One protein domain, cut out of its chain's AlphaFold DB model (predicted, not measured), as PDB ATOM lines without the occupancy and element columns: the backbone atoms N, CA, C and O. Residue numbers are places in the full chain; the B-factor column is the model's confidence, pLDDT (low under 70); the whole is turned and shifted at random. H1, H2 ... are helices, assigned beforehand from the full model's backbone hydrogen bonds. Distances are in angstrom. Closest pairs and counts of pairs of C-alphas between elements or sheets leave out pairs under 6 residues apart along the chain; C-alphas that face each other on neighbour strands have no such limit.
ATOM      1  N   THR A 149     174.110 156.287 265.019       82.69
ATOM      2  CA  THR A 149     173.786 156.338 263.585       82.69
ATOM      3  C   THR A 149     172.448 157.038 263.344       82.69
ATOM      4  O   THR A 149     172.322 157.852 262.427       82.69
ATOM      5  N   GLN A 150     171.455 156.773 264.196       82.75
ATOM      6  CA  GLN A 150     170.160 157.443 264.135       82.75
ATOM      7  C   GLN A 150     170.278 158.936 264.467       82.75
ATOM      8  O   GLN A 150     169.681 159.763 263.779       82.75
ATOM      9  N   TRP A 151     171.065 159.304 265.480       87.06
ATOM     10  CA  TRP A 151     171.240 160.700 265.895       87.06
ATOM     11  C   TRP A 151     171.978 161.541 264.857       87.06
ATOM     12  O   TRP A 151     171.686 162.727 264.721       87.06
ATOM     13  N   LEU A 152     172.900 160.944 264.101       85.38
ATOM     14  CA  LEU A 152     173.639 161.617 263.030       85.38
ATOM     15  C   LEU A 152     172.831 161.779 261.740       85.38
ATOM     16  O   LEU A 152     173.232 162.546 260.864       85.38
ATOM     17  N   ASN A 153     171.691 161.101 261.609       81.81
ATOM     18  CA  ASN A 153     170.868 161.179 260.414       81.81
ATOM     19  C   ASN A 153     169.863 162.348 260.513       81.81
ATOM     20  O   ASN A 153     168.941 162.302 261.328       81.81
ATOM     21  N   PRO A 154     169.979 163.393 259.670       78.00
ATOM     22  CA  PRO A 154     169.102 164.564 259.726       78.00
ATOM     23  C   PRO A 154     167.663 164.278 259.271       78.00
ATOM     24  O   PRO A 154     166.801 165.131 259.449       78.00
ATOM     25  N   ARG A 155     167.385 163.107 258.678       73.94
ATOM     26  CA  ARG A 155     166.021 162.709 258.294       73.94
ATOM     27  C   ARG A 155     165.165 162.285 259.483       73.94
ATOM     28  O   ARG A 155     163.947 162.235 259.344       73.94
ATOM     29  N   TYR A 156     165.782 161.979 260.624       76.50
ATOM     30  CA  TYR A 156     165.064 161.568 261.824       76.50
ATOM     31  C   TYR A 156     165.104 162.671 262.892       76.50
ATOM     32  O   TYR A 156     166.171 163.242 263.164       76.50
ATOM     33  N   PRO A 157     163.955 162.981 263.522       77.19
ATOM     34  CA  PRO A 157     163.929 163.884 264.660       77.19
ATOM     35  C   PRO A 157     164.689 163.264 265.836       77.19
ATOM     36  O   PRO A 157     164.742 162.041 265.989       77.19
ATOM     37  N   LEU A 158     165.270 164.111 266.689       82.38
ATOM     38  CA  LEU A 158     165.893 163.619 267.914       82.38
ATOM     39  C   LEU A 158     164.819 163.032 268.845       82.38
ATOM     40  O   LEU A 158     163.729 163.604 268.949       82.38
ATOM     41  N   PRO A 159     165.119 161.932 269.553       76.50
ATOM     42  CA  PRO A 159     164.196 161.367 270.527       76.50
ATOM     43  C   PRO A 159     163.890 162.368 271.655       76.50
ATOM     44  O   PRO A 159     164.681 163.267 271.949       76.50
ATOM     45  N   LYS A 160     162.732 162.219 272.307       76.62
ATOM     46  CA  LYS A 160     162.340 163.026 273.477       76.62
ATOM     47  C   LYS A 160     162.914 162.432 274.779       76.62
ATOM     48  O   LYS A 160     163.449 161.322 274.792       76.62
ATOM     49  N   GLY A 161     162.833 163.179 275.882       78.69
ATOM     50  CA  GLY A 161     163.224 162.706 277.217       78.69
ATOM     51  C   GLY A 161     164.723 162.410 277.382       78.69
ATOM     52  O   GLY A 161     165.580 163.085 276.806       78.69
ATOM     53  N   ALA A 162     165.051 161.395 278.190       73.31
ATOM     54  CA  ALA A 162     166.433 161.050 278.538       73.31
ATOM     55  C   ALA A 162     167.294 160.663 277.320       73.31
ATOM     56  O   ALA A 162     168.457 161.058 277.243       73.31
ATOM     57  N   ALA A 163     166.719 159.957 276.341       73.12
ATOM     58  CA  ALA A 163     167.403 159.614 275.092       73.12
ATOM     59  C   ALA A 163     167.741 160.863 274.258       73.12
ATOM     60  O   ALA A 163     168.835 160.962 273.708       73.12
ATOM     61  N   GLY A 164     166.848 161.858 274.236       81.56
ATOM     62  CA  GLY A 164     167.089 163.147 273.586       81.56
ATOM     63  C   GLY A 164     168.227 163.948 274.204       81.56
ATOM     64  O   GLY A 164     169.025 164.545 273.483       81.56
ATOM     65  N   ARG A 165     168.334 163.934 275.540       79.44
ATOM     66  CA  ARG A 165     169.452 164.572 276.252       79.44
ATOM     67  C   ARG A 165     170.788 163.941 275.868       79.44
ATOM     68  O   ARG A 165     171.728 164.671 275.572       79.44
ATOM     69  N   ARG A 166     170.852 162.606 275.785       81.62
ATOM     70  CA  ARG A 166     172.060 161.894 275.332       81.62
ATOM     71  C   ARG A 166     172.416 162.224 273.884       81.62
ATOM     72  O   ARG A 166     173.571 162.521 273.604       81.62
ATOM     73  N   ALA A 167     171.427 162.258 272.992       81.88
ATOM     74  CA  ALA A 167     171.644 162.601 271.590       81.88
ATOM     75  C   ALA A 167     172.184 164.030 271.407       81.88
ATOM     76  O   ALA A 167     173.106 164.256 270.627       81.88
ATOM     77  N   ARG A 168     171.644 165.001 272.158       84.44
ATOM     78  CA  ARG A 168     172.131 166.390 272.140       84.44
ATOM     79  C   ARG A 168     173.521 166.526 272.751       84.44
ATOM     80  O   ARG A 168     174.344 167.230 272.178       84.44
ATOM     81  N   ALA A 169     173.805 165.823 273.848       83.06
ATOM     82  CA  ALA A 169     175.144 165.786 274.432       83.06
ATOM     83  C   ALA A 169     176.173 165.225 273.437       83.06
ATOM     84  O   ALA A 169     177.219 165.832 273.242       83.06
ATOM     85  N   TYR A 170     175.832 164.140 272.735       84.56
ATOM     86  CA  TYR A 170     176.680 163.543 271.700       84.56
ATOM     87  C   TYR A 170     176.918 164.481 270.502       84.56
ATOM     88  O   TYR A 170     178.041 164.650 270.036       84.56
ATOM     89  N   LEU A 171     175.879 165.161 270.009       85.00
ATOM     90  CA  LEU A 171     176.045 166.140 268.929       85.00
ATOM     91  C   LEU A 171     176.848 167.371 269.376       85.00
ATOM     92  O   LEU A 171     177.591 167.931 268.573       85.00
ATOM     93  N   ALA A 172     176.736 167.771 270.646       82.88
ATOM     94  CA  ALA A 172     177.523 168.860 271.215       82.88
ATOM     95  C   ALA A 172     179.009 168.492 271.336       82.88
ATOM     96  O   ALA A 172     179.855 169.315 270.988       82.88
ATOM     97  N   THR A 173     179.334 167.261 271.757       84.12
ATOM     98  CA  THR A 173     180.724 166.773 271.787       84.12
ATOM     99  C   THR A 173     181.334 166.708 270.389       84.12
ATOM    100  O   THR A 173     182.495 167.056 270.212       84.12
ATOM    101  N   GLU A 174     180.533 166.355 269.384       82.94
ATOM    102  CA  GLU A 174     180.945 166.292 267.975       82.94
ATOM    103  C   GLU A 174     180.883 167.655 267.251       82.94
ATOM    104  O   GLU A 174     181.140 167.726 266.050       82.94
ATOM    105  N   GLN A 175     180.517 168.740 267.949       84.56
ATOM    106  CA  GLN A 175     180.328 170.092 267.394       84.56
ATOM    107  C   GLN A 175     179.401 170.147 266.167       84.56
ATOM    108  O   GLN A 175     179.635 170.884 265.203       84.56
ATOM    109  N   ARG A 176     178.326 169.357 266.199       85.12
ATOM    110  CA  ARG A 176     177.342 169.242 265.120       85.12
ATOM    111  C   ARG A 176     176.066 170.007 265.438       85.12
ATOM    112  O   ARG A 176     175.571 170.010 266.562       85.12
ATOM    113  N   CYS A 177     175.473 170.582 264.401       85.06
ATOM    114  CA  CYS A 177     174.202 171.285 264.477       85.06
ATOM    115  C   CYS A 177     173.042 170.345 264.864       85.06
ATOM    116  O   CYS A 177     172.875 169.262 264.287       85.06
ATOM    117  N   PHE A 178     172.174 170.782 265.788       83.62
ATOM    118  CA  PHE A 178     171.007 170.001 266.225       83.62
ATOM    119  C   PHE A 178     169.845 170.001 265.220       83.62
ATOM    120  O   PHE A 178     168.834 169.344 265.464       83.62
ATOM    121  N   LEU A 179     169.993 170.679 264.083       81.56
ATOM    122  CA  LEU A 179     169.035 170.627 262.981       81.56
ATOM    123  C   LEU A 179     169.580 169.792 261.826       81.56
ATOM    124  O   LEU A 179     169.004 168.771 261.464       81.56
ATOM    125  N   CYS A 180     170.723 170.187 261.264       83.19
ATOM    126  CA  CYS A 180     171.226 169.590 260.028       83.19
ATOM    127  C   CYS A 180     172.307 168.511 260.228       83.19
ATOM    128  O   CYS A 180     172.712 167.895 259.242       83.19
ATOM    129  N   ARG A 181     172.777 168.283 261.467       86.19
ATOM    130  CA  ARG A 181     173.843 167.322 261.845       86.19
ATOM    131  C   ARG A 181     175.230 167.599 261.248       86.19
ATOM    132  O   ARG A 181     176.149 166.792 261.423       86.19
ATOM    133  N   GLN A 182     175.408 168.728 260.563       82.81
ATOM    134  CA  GLN A 182     176.703 169.142 260.024       82.81
ATOM    135  C   GLN A 182     177.537 169.862 261.083       82.81
ATOM    136  O   GLN A 182     176.991 170.524 261.966       82.81
ATOM    137  N   ALA A 183     178.854 169.695 260.997       83.12
ATOM    138  CA  ALA A 183     179.803 170.381 261.862       83.12
ATOM    139  C   ALA A 183     180.014 171.836 261.411       83.12
ATOM    140  O   ALA A 183     179.771 172.176 260.252       83.12
ATOM    141  N   GLY A 184     180.487 172.685 262.327       79.88
ATOM    142  CA  GLY A 184     180.922 174.054 262.019       79.88
ATOM    143  C   GLY A 184     179.891 175.160 262.264       79.88
ATOM    144  O   GLY A 184     180.217 176.324 262.063       79.88
ATOM    145  N   HIS A 185     178.676 174.837 262.717       80.38
ATOM    146  CA  HIS A 185     177.680 175.827 263.152       80.38
ATOM    147  C   HIS A 185     176.711 175.241 264.190       80.38
ATOM    148  O   HIS A 185     176.529 174.022 264.274       80.38
ATOM    149  N   LYS A 186     176.068 176.109 264.980       77.56
ATOM    150  CA  LYS A 186     174.991 175.738 265.914       77.56
ATOM    151  C   LYS A 186     173.622 175.992 265.277       77.56
ATOM    152  O   LYS A 186     173.528 176.657 264.253       77.56
ATOM    153  N   SER A 187     172.558 175.446 265.867       73.69
ATOM    154  CA  SER A 187     171.197 175.528 265.315       73.69
ATOM    155  C   SER A 187     170.720 176.940 264.925       73.69
ATOM    156  O   SER A 187     170.108 177.035 263.864       73.69
ATOM    157  N   PRO A 188     171.021 178.018 265.681       69.69
ATOM    158  CA  PRO A 188     170.627 179.382 265.303       69.69
ATOM    159  C   PRO A 188     171.286 179.870 264.004       69.69
ATOM    160  O   PRO A 188     170.681 180.602 263.228       69.69
ATOM    161  N   ASP A 189     172.504 179.403 263.732       74.25
ATOM    162  CA  ASP A 189     173.311 179.789 262.571       74.25
ATOM    163  C   ASP A 189     173.169 178.791 261.411       74.25
ATOM    164  O   ASP A 189     173.966 178.777 260.470       74.25
ATOM    165  N   CYS A 190     172.178 177.897 261.484       79.06
ATOM    166  CA  CYS A 190     172.017 176.836 260.507       79.06
ATOM    167  C   CYS A 190     171.561 177.406 259.156       79.06
ATOM    168  O   CYS A 190     170.468 177.969 259.062       79.06
TER     169      CYS A 190
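This is residues 149 to 190 of the 308 residues of an uncharacterized protein of Cryptococcus neoformans var. grubii Tu259-1 (UniProt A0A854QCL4). One helix, H2, forms one side of this small body; the single short turn H1 and the looping link of residues 153 to 160 lie over it, and past the last residue of H2 a winding tail of residues 174 to 190, with no named element, makes the other end of the body. The printed part has 42 residues, with two named helices in the order H1, H2 and no named strand. The class is all helix, though just 17 of the 42 residues are in named elements. The whole is compact and rounded, with a radius of gyration of the C-alphas of 9.4 A and spans of 25 by 20 by 18 A.

Begin at H1, residues 149 to 152, and go on over the short link of 8 residues to H2, residues 161 to 173. H1 and H2 only just touch, with 3 pairs of C-alphas within 8 A, and H2 does so with residues 167 to 171 alone. Look at Trp 151 and Ala 167 for their closest C-alphas, 6.0 A apart; the two centres are 10.8 A apart. In H2 every O i to N i+4 pair is within hydrogen-bond range; H1 is too short for such a pair, and its one O i to N i+3 pair is not within range.

Find C-alpha 149 at (173.786, 156.338, 263.585), where H1 begins; its last C-alpha, that of Leu 152, is 5.3 A away. Next find C-alpha 161 at (163.224, 162.706, 277.217); from there H2 runs 18.8 A to C-alpha 173 at (180.724, 166.773, 271.787).

The two C-alphas farthest apart are those of Gly 161 and Gly 184, 25.9 A. The C-alphas of Thr 149 and Cys 190, the first and last printed, are 20.8 A apart. The printed part has no cut. Its mean pLDDT is 80.6, and in this model residue 188 alone is under 70.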